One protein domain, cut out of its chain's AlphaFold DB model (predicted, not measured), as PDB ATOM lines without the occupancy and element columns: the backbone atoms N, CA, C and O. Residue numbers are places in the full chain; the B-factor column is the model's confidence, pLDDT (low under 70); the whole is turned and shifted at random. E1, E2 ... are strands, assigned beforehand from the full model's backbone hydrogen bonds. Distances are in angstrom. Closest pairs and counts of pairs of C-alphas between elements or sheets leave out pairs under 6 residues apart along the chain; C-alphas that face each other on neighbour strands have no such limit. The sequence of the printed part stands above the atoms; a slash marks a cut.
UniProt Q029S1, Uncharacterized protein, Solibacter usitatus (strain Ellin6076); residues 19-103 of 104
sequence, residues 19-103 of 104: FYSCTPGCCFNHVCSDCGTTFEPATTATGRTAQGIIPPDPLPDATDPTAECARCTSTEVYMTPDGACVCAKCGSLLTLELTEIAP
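Overview. This is residues 19 to 103 of the 104 residues of an uncharacterized protein of Solibacter usitatus (strain Ellin6076) (UniProt Q029S1). With little regular structure, the model is a long ribbon of two strands, E2 and E5, with short E1 beside one end and short E4 and E3 at the other, in one curled sheet; a long loop, residues 50 to 76, leaves the ribbon. The 85 printed residues include five strands and no named helix, all strand, antiparallel in the order E1 E2 E5 E4 E3; 32 residues are in strands. It is compact, radius of gyration of the C-alphas 12.9 A, spanning 37 by 27 by 25 A.

Arrangement. E1, residues 30 to 32, and E2, residues 38 to 49, form a hairpin; N 30 and O 39 are 2.8 A apart. E2 bends by 67 degrees at residue 46. E3, residues 77 to 79, E4, residues 85 to 87, and E5, residues 92 to 102, form a meander, successive antiparallel neighbours, with N 78 to O 86 and N 87 to O 92 both 2.9 A. E2 joins them in a Greek key, antiparallel to E5, N 42 to O 97 2.8 A.

Along the chain. E1 spans 6.9 A from (32.290, -4.641, 5.907), E2 30.2 A, E3 and E4 7.1 A each, E5 28.9 A to (31.777, -14.386, 2.049).

Size, cuts and confidence. The printed part has no cut. The E2 to E3 link is long. Residues 23 to 25 have pLDDT under 70.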
ATOM      1  N   PHE A  19      29.975  -3.238  10.621       90.00
ATOM      2  CA  PHE A  19      31.031  -2.242  10.739       90.00
ATOM      3  C   PHE A  19      31.993  -2.324   9.562       90.00
ATOM      4  O   PHE A  19      32.259  -3.392   9.002       90.00
ATOM      5  N   TYR A  20      32.513  -1.166   9.187       83.31
ATOM      6  CA  TYR A  20      33.567  -1.045   8.200       83.31
ATOM      7  C   TYR A  20      34.888  -1.548   8.794       83.31
ATOM      8  O   TYR A  20      35.306  -1.106   9.866       83.31
ATOM      9  N   SER A  21      35.538  -2.505   8.128       80.56
ATOM     10  CA  SER A  21      36.709  -3.200   8.687       80.56
ATOM     11  C   SER A  21      38.045  -2.742   8.104       80.56
ATOM     12  O   SER A  21      39.098  -3.194   8.552       80.56
ATOM     13  N   CYS A  22      38.024  -1.900   7.070       73.38
ATOM     14  CA  CYS A  22      39.220  -1.443   6.371       73.38
ATOM     15  C   CYS A  22      39.691  -0.069   6.862       73.38
ATOM     16  O   CYS A  22      38.963   0.686   7.497       73.38
ATOM     17  N   THR A  23      40.921   0.313   6.511       65.44
ATOM     18  CA  THR A  23      41.285   1.739   6.554       65.44
ATOM     19  C   THR A  23      40.438   2.485   5.509       65.44
ATOM     20  O   THR A  23      40.336   1.992   4.378       65.44
ATOM     21  N   PRO A  24      39.807   3.632   5.832       56.31
ATOM     22  CA  PRO A  24      39.011   4.398   4.869       56.31
ATOM     23  C   PRO A  24      39.786   4.674   3.572       56.31
ATOM     24  O   PRO A  24      40.877   5.238   3.611       56.31
ATOM     25  N   GLY A  25      39.236   4.242   2.431       55.38
ATOM     26  CA  GLY A  25      39.841   4.419   1.103       55.38
ATOM     27  C   GLY A  25      40.774   3.294   0.621       55.38
ATOM     28  O   GLY A  25      41.307   3.413  -0.478       55.38
ATOM     29  N   CYS A  26      40.974   2.218   1.396       70.69
ATOM     30  CA  CYS A  26      41.783   1.058   0.976       70.69
ATOM     31  C   CYS A  26      40.950  -0.101   0.389       70.69
ATOM     32  O   CYS A  26      41.405  -0.770  -0.534       70.69
ATOM     33  N   CYS A  27      39.761  -0.356   0.937       76.38
ATOM     34  CA  CYS A  27      38.804  -1.380   0.499       76.38
ATOM     35  C   CYS A  27      37.425  -1.032   1.050       76.38
ATOM     36  O   CYS A  27      37.366  -0.406   2.095       76.38
ATOM     37  N   PHE A  28      36.326  -1.450   0.418       86.25
ATOM     38  CA  PHE A  28      34.978  -1.213   0.954       86.25
ATOM     39  C   PHE A  28      34.467  -2.375   1.824       86.25
ATOM     40  O   PHE A  28      33.269  -2.536   2.004       86.25
ATOM     41  N   ASN A  29      35.349  -3.190   2.409       91.38
ATOM     42  CA  ASN A  29      34.923  -4.373   3.156       91.38
ATOM     43  C   ASN A  29      34.225  -4.034   4.483       91.38
ATOM     44  O   ASN A  29      34.717  -3.245   5.299       91.38
ATOM     45  N   HIS A  30      33.090  -4.688   4.693       94.19
ATOM     46  CA  HIS A  30      32.290  -4.641   5.907       94.19
ATOM     47  C   HIS A  30      32.179  -6.036   6.507       94.19
ATOM     48  O   HIS A  30      32.257  -7.041   5.799       94.19
ATOM     49  N   VAL A  31      31.978  -6.089   7.819       95.62
ATOM     50  CA  VAL A  31      31.824  -7.331   8.576       95.62
ATOM     51  C   VAL A  31      30.566  -7.236   9.429       95.62
ATOM     52  O   VAL A  31      30.323  -6.223  10.086       95.62
ATOM     53  N   CYS A  32      29.759  -8.293   9.421       97.31
ATOM     54  CA  CYS A  32      28.637  -8.442  10.336       97.31
ATOM     55  C   CYS A  32      29.119  -8.960  11.697       97.31
ATOM     56  O   CYS A  32      29.677 -10.055  11.778       97.31
ATOM     57  N   SER A  33      28.837  -8.223  12.771       95.62
ATOM     58  CA  SER A  33      29.190  -8.603  14.147       95.62
ATOM     59  C   SER A  33      28.502  -9.886  14.619       95.62
ATOM     60  O   SER A  33      29.059 -10.608  15.441       95.62
ATOM     61  N   ASP A  34      27.311 -10.184  14.094       96.81
ATOM     62  CA  ASP A  34      26.498 -11.302  14.585       96.81
ATOM     63  C   ASP A  34      26.890 -12.650  13.973       96.81
ATOM     64  O   ASP A  34      26.847 -13.674  14.651       96.81
ATOM     65  N   CYS A  35      27.231 -12.676  12.682       96.94
ATOM     66  CA  CYS A  35      27.479 -13.925  11.949       96.94
ATOM     67  C   CYS A  35      28.821 -13.966  11.216       96.94
ATOM     68  O   CYS A  35      29.064 -14.918  10.485       96.94
ATOM     69  N   GLY A  36      29.660 -12.935  11.339       95.81
ATOM     70  CA  GLY A  36      30.988 -12.888  10.719       95.81
ATOM     71  C   GLY A  36      31.002 -12.735   9.196       95.81
ATOM     72  O   GLY A  36      32.078 -12.611   8.624       95.81
ATOM     73  N   THR A  37      29.836 -12.710   8.535       97.31
ATOM     74  CA  THR A  37      29.748 -12.543   7.074       97.31
ATOM     75  C   THR A  37      30.407 -11.236   6.657       97.31
ATOM     76  O   THR A  37      30.125 -10.184   7.244       97.31
ATOM     77  N   THR A  38      31.242 -11.301   5.623       96.12
ATOM     78  CA  THR A  38      31.885 -10.135   5.019       96.12
ATOM     79  C   THR A  38      31.264  -9.811   3.672       96.12
ATOM     80  O   THR A  38      30.728 -10.695   3.001       96.12
ATOM     81  N   PHE A  39      31.293  -8.540   3.288       96.38
ATOM     82  CA  PHE A  39      30.774  -8.068   2.005       96.38
ATOM     83  C   PHE A  39      31.282  -6.662   1.689       96.38
ATOM     84  O   PHE A  39      31.674  -5.906   2.581       96.38
ATOM     85  N   GLU A  40      31.201  -6.282   0.420       95.00
ATOM     86  CA  GLU A  40      31.558  -4.953  -0.069       95.00
ATOM     87  C   GLU A  40      30.324  -4.251  -0.663       95.00
ATOM     88  O   GLU A  40      29.663  -4.807  -1.537       95.00
ATOM     89  N   PRO A  41      29.957  -3.038  -0.217       94.94
ATOM     90  CA  PRO A  41      28.973  -2.216  -0.887       94.94
ATOM     91  C   PRO A  41      29.564  -1.578  -2.145       94.94
ATOM     92  O   PRO A  41      30.514  -0.796  -2.086       94.94
ATOM     93  N   ALA A  42      28.918  -1.835  -3.273       95.25
ATOM     94  CA  ALA A  42      29.162  -1.174  -4.543       95.25
ATOM     95  C   ALA A  42      27.993  -0.238  -4.870       95.25
ATOM     96  O   ALA A  42      26.831  -0.555  -4.602       95.25
ATOM     97  N   THR A  43      28.278   0.924  -5.467       97.12
ATOM     98  CA  THR A  43      27.217   1.819  -5.947       97.12
ATOM     99  C   THR A  43      27.167   1.888  -7.464       97.12
ATOM    100  O   THR A  43      28.173   1.720  -8.145       97.12
ATOM    101  N   THR A  44      25.983   2.187  -7.999       97.88
ATOM    102  CA  THR A  44      25.801   2.578  -9.403       97.88
ATOM    103  C   THR A  44      25.030   3.892  -9.474       97.88
ATOM    104  O   THR A  44      24.074   4.124  -8.731       97.88
ATOM    105  N   ALA A  45      25.443   4.796 -10.366       97.31
ATOM    106  CA  ALA A  45      24.741   6.057 -10.561       97.31
ATOM    107  C   ALA A  45      23.399   5.832 -11.267       97.31
ATOM    108  O   ALA A  45      23.339   5.287 -12.364       97.31
ATOM    109  N   THR A  46      22.316   6.348 -10.687       97.50
ATOM    110  CA  THR A  46      20.971   6.237 -11.286       97.50
ATOM    111  C   THR A  46      20.735   7.194 -12.460       97.50
ATOM    112  O   THR A  46      19.637   7.239 -13.009       97.50
ATOM    113  N   GLY A  47      21.715   8.045 -12.786       96.75
ATOM    114  CA  GLY A  47      21.575   9.163 -13.725       96.75
ATOM    115  C   GLY A  47      20.812  10.375 -13.170       96.75
ATOM    116  O   GLY A  47      20.790  11.425 -13.807       96.75
ATOM    117  N   ARG A  48      20.216  10.270 -11.974       97.19
ATOM    118  CA  ARG A  48      19.478  11.356 -11.311       97.19
ATOM    119  C   ARG A  48      20.340  12.078 -10.277       97.19
ATOM    120  O   ARG A  48      21.280  11.510  -9.721       97.19
ATOM    121  N   THR A  49      19.983  13.326  -9.981       97.12
ATOM    122  CA  THR A  49      20.655  14.152  -8.969       97.12
ATOM    123  C   THR A  49      19.663  14.790  -8.007       97.12
ATOM    124  O   THR A  49      18.582  15.201  -8.422       97.12
ATOM    125  N   ALA A  50      20.065  14.941  -6.750       96.00
ATOM    126  CA  ALA A  50      19.380  15.725  -5.735       96.00
ATOM    127  C   ALA A  50      20.179  16.996  -5.400       96.00
ATOM    128  O   ALA A  50      21.397  17.052  -5.579       96.00
ATOM    129  N   GLN A  51      19.488  18.019  -4.898       95.06
ATOM    130  CA  GLN A  51      20.086  19.287  -4.474       95.06
ATOM    131  C   GLN A  51      19.766  19.599  -3.011       95.06
ATOM    132  O   GLN A  51      18.831  19.048  -2.423       95.06
ATOM    133  N   GLY A  52      20.558  20.502  -2.425       95.56
ATOM    134  CA  GLY A  52      20.391  20.944  -1.043       95.56
ATOM    135  C   GLY A  52      20.556  19.809  -0.034       95.56
ATOM    136  O   GLY A  52      19.826  19.774   0.952       95.56
ATOM    137  N   ILE A  53      21.433  18.843  -0.311       97.31
ATOM    138  CA  ILE A  53      21.711  17.709   0.576       97.31
ATOM    139  C   ILE A  53      22.395  18.241   1.833       97.31
ATOM    140  O   ILE A  53      23.368  18.983   1.746       97.31
ATOM    141  N   ILE A  54      21.847  17.888   2.989       97.19
ATOM    142  CA  ILE A  54      22.380  18.259   4.297       97.19
ATOM    143  C   ILE A  54      22.898  16.960   4.922       97.19
ATOM    144  O   ILE A  54      22.052  16.114   5.232       97.19
ATOM    145  N   PRO A  55      24.230  16.797   5.076       96.19
ATOM    146  CA  PRO A  55      24.839  15.631   5.713       96.19
ATOM    147  C   PRO A  55      24.236  15.324   7.093       96.19
ATOM    148  O   PRO A  55      23.698  16.232   7.736       96.19
ATOM    149  N   PRO A  56      24.306  14.064   7.557       96.25
ATOM    150  CA  PRO A  56      23.899  13.727   8.916       96.25
ATOM    151  C   PRO A  56      24.752  14.461   9.960       96.25
ATOM    152  O   PRO A  56      25.925  14.750   9.728       96.25
ATOM    153  N   ASP A  57      24.150  14.726  11.117       94.56
ATOM    154  CA  ASP A  57      24.814  15.272  12.300       94.56
ATOM    155  C   ASP A  57      24.467  14.378  13.510       94.56
ATOM    156  O   ASP A  57      23.280  14.268  13.844       94.56
ATOM    157  N   PRO A  58      25.445  13.677  14.122       94.25
ATOM    158  CA  PRO A  58      26.870  13.694  13.785       94.25
ATOM    159  C   PRO A  58      27.176  13.023  12.438       94.25
ATOM    160  O   PRO A  58      26.425  12.166  11.956       94.25
ATOM    161  N   LEU A  59      28.320  13.394  11.855       94.62
ATOM    162  CA  LEU A  59      28.886  12.690  10.702       94.62
ATOM    163  C   LEU A  59      29.199  11.223  11.058       94.62
ATOM    164  O   LEU A  59      29.379  10.911  12.242       94.62
ATOM    165  N   PRO A  60      29.263  10.317  10.063       92.50
ATOM    166  CA  PRO A  60      29.742   8.963  10.298       92.50
ATOM    167  C   PRO A  60      31.174   8.966  10.844       92.50
ATOM    168  O   PRO A  60      32.009   9.767  10.411       92.50
ATOM    169  N   ASP A  61      31.450   8.081  11.794       90.19
ATOM    170  CA  ASP A  61      32.795   7.781  12.261       90.19
ATOM    171  C   ASP A  61      33.481   6.746  11.351       90.19
ATOM    172  O   ASP A  61      32.952   6.335  10.320       90.19
ATOM    173  N   ALA A  62      34.708   6.360  11.702       86.06
ATOM    174  CA  ALA A  62      35.517   5.466  10.878       86.06
ATOM    175  C   ALA A  62      35.014   4.010  10.840       86.06
ATOM    176  O   ALA A  62      35.534   3.231  10.045       86.06
ATOM    177  N   THR A  63      34.070   3.635  11.704       87.88
ATOM    178  CA  THR A  63      33.522   2.273  11.817       87.88
ATOM    179  C   THR A  63      32.117   2.148  11.244       87.88
ATOM    180  O   THR A  63      31.697   1.038  10.912       87.88
ATOM    181  N   ASP A  64      31.408   3.267  11.089       92.25
ATOM    182  CA  ASP A  64      30.101   3.302  10.445       92.25
ATOM    183  C   ASP A  64      30.158   2.763   8.997       92.25
ATOM    184  O   ASP A  64      31.152   2.971   8.289       92.25
ATOM    185  N   PRO A  65      29.073   2.133   8.509       93.19
ATOM    186  CA  PRO A  65      28.984   1.702   7.123       93.19
ATOM    187  C   PRO A  65      29.201   2.842   6.123       93.19
ATOM    188  O   PRO A  65      28.677   3.949   6.272       93.19
ATOM    189  N   THR A  66      29.932   2.549   5.050       93.25
ATOM    190  CA  THR A  66      30.254   3.518   3.999       93.25
ATOM    191  C   THR A  66      30.259   2.873   2.618       93.25
ATOM    192  O   THR A  66      30.326   1.656   2.485       93.25
ATOM    193  N   ALA A  67      30.183   3.688   1.570       94.50
ATOM    194  CA  ALA A  67      30.292   3.243   0.187       94.50
ATOM    195  C   ALA A  67      30.906   4.351  -0.673       94.50
ATOM    196  O   ALA A  67      30.758   5.542  -0.384       94.50
ATOM    197  N   GLU A  68      31.574   3.969  -1.759       94.56
ATOM    198  CA  GLU A  68      32.084   4.926  -2.735       94.56
ATOM    199  C   GLU A  68      30.959   5.448  -3.626       94.56
ATOM    200  O   GLU A  68      30.129   4.679  -4.104       94.56
ATOM    201  N   CYS A  69      30.950   6.745  -3.932       97.25
ATOM    202  CA  CYS A  69      30.106   7.279  -4.992       97.25
ATOM    203  C   CYS A  69      30.637   6.895  -6.382       97.25
ATOM    204  O   CYS A  69      31.642   7.447  -6.831       97.25
ATOM    205  N   ALA A  70      29.866   6.106  -7.135       97.25
ATOM    206  CA  ALA A  70      30.181   5.691  -8.509       97.25
ATOM    207  C   ALA A  70      30.407   6.833  -9.515       97.25
ATOM    208  O   ALA A  70      30.892   6.606 -10.620       97.25
ATOM    209  N   ARG A  71      30.015   8.070  -9.176       97.81
ATOM    210  CA  ARG A  71      30.186   9.239 -10.049       97.81
ATOM    211  C   ARG A  71      31.452  10.042  -9.756       97.81
ATOM    212  O   ARG A  71      32.041  10.581 -10.687       97.81
ATOM    213  N   CYS A  72      31.808  10.227  -8.485       97.31
ATOM    214  CA  CYS A  72      32.856  11.178  -8.088       97.31
ATOM    215  C   CYS A  72      33.830  10.652  -7.030       97.31
ATOM    216  O   CYS A  72      34.561  11.464  -6.459       97.31
ATOM    217  N   THR A  73      33.774   9.349  -6.733       95.00
ATOM    218  CA  THR A  73      34.680   8.612  -5.832       95.00
ATOM    219  C   THR A  73      34.725   9.122  -4.386       95.00
ATOM    220  O   THR A  73      35.599   8.775  -3.600       95.00
ATOM    221  N   SER A  74      33.779   9.980  -3.999       95.06
ATOM    222  CA  SER A  74      33.637  10.452  -2.622       95.06
ATOM    223  C   SER A  74      32.907   9.425  -1.766       95.06
ATOM    224  O   SER A  74      31.939   8.822  -2.224       95.06
ATOM    225  N   THR A  75      33.322   9.304  -0.508       94.12
ATOM    226  CA  THR A  75      32.668   8.489   0.526       94.12
ATOM    227  C   THR A  75      31.562   9.233   1.278       94.12
ATOM    228  O   THR A  75      30.968   8.686   2.201       94.12
ATOM    229  N   GLU A  76      31.231  10.470   0.886       95.75
ATOM    230  CA  GLU A  76      30.107  11.238   1.443       95.75
ATOM    231  C   GLU A  76      28.761  10.724   0.894       95.75
ATOM    232  O   GLU A  76      27.966  11.479   0.324       95.75
ATOM    233  N   VAL A  77      28.539   9.413   0.992       97.12
ATOM    234  CA  VAL A  77      27.324   8.713   0.579       97.12
ATOM    235  C   VAL A  77      26.446   8.499   1.805       97.12
ATOM    236  O   VAL A  77      26.845   7.871   2.781       97.12
ATOM    237  N   TYR A  78      25.230   9.027   1.741       97.75
ATOM    238  CA  TYR A  78      24.257   9.005   2.828       97.75
ATOM    239  C   TYR A  78      22.915   8.472   2.338       97.75
ATOM    240  O   TYR A  78      22.679   8.360   1.132       97.75
ATOM    241  N   MET A  79      22.007   8.198   3.270       97.44
ATOM    242  CA  MET A  79      20.640   7.805   2.941       97.44
ATOM    243  C   MET A  79      19.672   8.974   3.069       97.44
ATOM    244  O   MET A  79      19.683   9.730   4.044       97.44
ATOM    245  N   THR A  80      18.790   9.107   2.090       95.81
ATOM    246  CA  THR A  80      17.622   9.981   2.169       95.81
ATOM    247  C   THR A  80      16.567   9.387   3.119       95.81
ATOM    248  O   THR A  80      16.631   8.202   3.468       95.81
ATOM    249  N   PRO A  81      15.572  10.178   3.569       92.75
ATOM    250  CA  PRO A  81      14.519   9.679   4.460       92.75
ATOM    251  C   PRO A  81      13.677   8.543   3.860       92.75
ATOM    252  O   PRO A  81      13.216   7.676   4.592       92.75
ATOM    253  N   ASP A  82      13.506   8.532   2.538       90.94
ATOM    254  CA  ASP A  82      12.822   7.492   1.759       90.94
ATOM    255  C   ASP A  82      13.710   6.274   1.445       90.94
ATOM    256  O   ASP A  82      13.250   5.314   0.834       90.94
ATOM    257  N   GLY A  83      14.967   6.280   1.894       91.62
ATOM    258  CA  GLY A  83      15.856   5.125   1.836       91.62
ATOM    259  C   GLY A  83      16.748   5.035   0.596       91.62
ATOM    260  O   GLY A  83      17.486   4.063   0.463       91.62
ATOM    261  N   ALA A  84      16.729   6.029  -0.293       94.94
ATOM    262  CA  ALA A  84      17.647   6.085  -1.427       94.94
ATOM    263  C   ALA A  84      19.057   6.511  -0.985       94.94
ATOM    264  O   ALA A  84      19.221   7.271  -0.030       94.94
ATOM    265  N   CYS A  85      20.086   6.065  -1.708       97.88
ATOM    266  CA  CYS A  85      21.454   6.529  -1.482       97.88
ATOM    267  C   CYS A  85      21.731   7.806  -2.284       97.88
ATOM    268  O   CYS A  85      21.342   7.931  -3.449       97.88
ATOM    269  N   VAL A  86      22.432   8.759  -1.672       98.25
ATOM    270  CA  VAL A  86      22.799  10.033  -2.292       98.25
ATOM    271  C   VAL A  86      24.208  10.454  -1.888       98.25
ATOM    272  O   VAL A  86      24.577  10.379  -0.720       98.25
ATOM    273  N   CYS A  87      24.997  10.933  -2.847       98.19
ATOM    274  CA  CYS A  87      26.295  11.544  -2.568       98.19
ATOM    275  C   CYS A  87      26.126  13.034  -2.241       98.19
ATOM    276  O   CYS A  87      25.689  13.798  -3.104       98.19
ATOM    277  N   ALA A  88      26.520  13.474  -1.046       97.44
ATOM    278  CA  ALA A  88      26.447  14.883  -0.655       97.44
ATOM    279  C   ALA A  88      27.414  15.781  -1.440       97.44
ATOM    280  O   ALA A  88      27.096  16.944  -1.681       97.44
ATOM    281  N   LYS A  89      28.542  15.238  -1.914       97.25
ATOM    282  CA  LYS A  89      29.546  16.000  -2.670       97.25
ATOM    283  C   LYS A  89      29.097  16.377  -4.084       97.25
ATOM    284  O   LYS A  89      29.313  17.504  -4.517       97.25
ATOM    285  N   CYS A  90      28.518  15.437  -4.840       97.75
ATOM    286  CA  CYS A  90      28.138  15.666  -6.248       97.75
ATOM    287  C   CYS A  90      26.628  15.632  -6.515       97.75
ATOM    288  O   CYS A  90      26.194  15.847  -7.648       97.75
ATOM    289  N   GLY A  91      25.828  15.315  -5.501       97.69
ATOM    290  CA  GLY A  91      24.377  15.229  -5.598       97.69
ATOM    291  C   GLY A  91      23.840  13.993  -6.313       97.69
ATOM    292  O   GLY A  91      22.631  13.887  -6.481       97.69
ATOM    293  N   SER A  92      24.683  13.060  -6.765       98.31
ATOM    294  CA  SER A  92      24.210  11.875  -7.492       98.31
ATOM    295  C   SER A  92      23.344  10.987  -6.605       98.31
ATOM    296  O   SER A  92      23.753  10.646  -5.496       98.31
ATOM    297  N   LEU A  93      22.188  10.567  -7.122       98.19
ATOM    298  CA  LEU A  93      21.405   9.473  -6.551       98.19
ATOM    299  C   LEU A  93      21.985   8.140  -7.021       98.19
ATOM    300  O   LEU A  93      22.303   7.982  -8.208       98.19
ATOM    301  N   LEU A  94      22.112   7.198  -6.094       98.44
ATOM    302  CA  LEU A  94      22.836   5.943  -6.264       98.44
ATOM    303  C   LEU A  94      21.937   4.750  -5.914       98.44
ATOM    304  O   LEU A  94      21.120   4.834  -4.995       98.44
ATOM    305  N   THR A  95      22.105   3.641  -6.629       97.44
ATOM    306  CA  THR A  95      21.739   2.311  -6.123       97.44
ATOM    307  C   THR A  95      22.913   1.738  -5.339       97.44
ATOM    308  O   THR A  95      24.061   2.068  -5.633       97.44
ATOM    309  N   LEU A  96      22.613   0.908  -4.341       96.75
ATOM    310  CA  LEU A  96      23.587   0.202  -3.513       96.75
ATOM    311  C   LEU A  96      23.373  -1.301  -3.693       96.75
ATOM    312  O   LEU A  96      22.247  -1.778  -3.546       96.75
ATOM    313  N   GLU A  97      24.443  -2.022  -3.989       96.25
ATOM    314  CA  GLU A  97      24.472  -3.477  -4.121       96.25
ATOM    315  C   GLU A  97      25.560  -4.037  -3.205       96.25
ATOM    316  O   GLU A  97      26.540  -3.351  -2.922       96.25
ATOM    317  N   LEU A  98      25.377  -5.267  -2.718       96.50
ATOM    318  CA  LEU A  98      26.376  -5.956  -1.899       96.50
ATOM    319  C   LEU A  98      27.064  -7.029  -2.742       96.50
ATOM    320  O   LEU A  98      26.400  -7.901  -3.305       96.50
ATOM    321  N   THR A  99      28.385  -6.950  -2.820       95.19
ATOM    322  CA  THR A  99      29.263  -7.826  -3.600       95.19
ATOM    323  C   THR A  99      30.280  -8.509  -2.690       95.19
ATOM    324  O   THR A  99      30.298  -8.261  -1.484       95.19
ATOM    325  N   GLU A 100      31.098  -9.404  -3.257       94.44
ATOM    326  CA  GLU A 100      32.163 -10.127  -2.534       94.44
ATOM    327  C   GLU A 100      31.681 -10.759  -1.212       94.44
ATOM    328  O   GLU A 100      32.372 -10.751  -0.195       94.44
ATOM    329  N   ILE A 101      30.447 -11.280  -1.218       96.44
ATOM    330  CA  ILE A 101      29.818 -11.838  -0.020       96.44
ATOM    331  C   ILE A 101      30.525 -13.147   0.335       96.44
ATOM    332  O   ILE A 101      30.435 -14.124  -0.414       96.44
ATOM    333  N   ALA A 102      31.168 -13.183   1.500       95.31
ATOM    334  CA  ALA A 102      31.777 -14.386   2.049       95.31
ATOM    335  C   ALA A 102      31.114 -14.750   3.389       95.31
ATOM    336  O   ALA A 102      30.996 -13.890   4.267       95.31
ATOM    337  N   PRO A 103      30.656 -16.005   3.562       92.69
ATOM    338  CA  PRO A 103      30.072 -16.447   4.823       92.69
ATOM    339  C   PRO A 103      31.119 -16.438   5.945       92.69
ATOM    340  O   PRO A 103      32.301 -16.681   5.694       92.69
TER     341      PRO A 103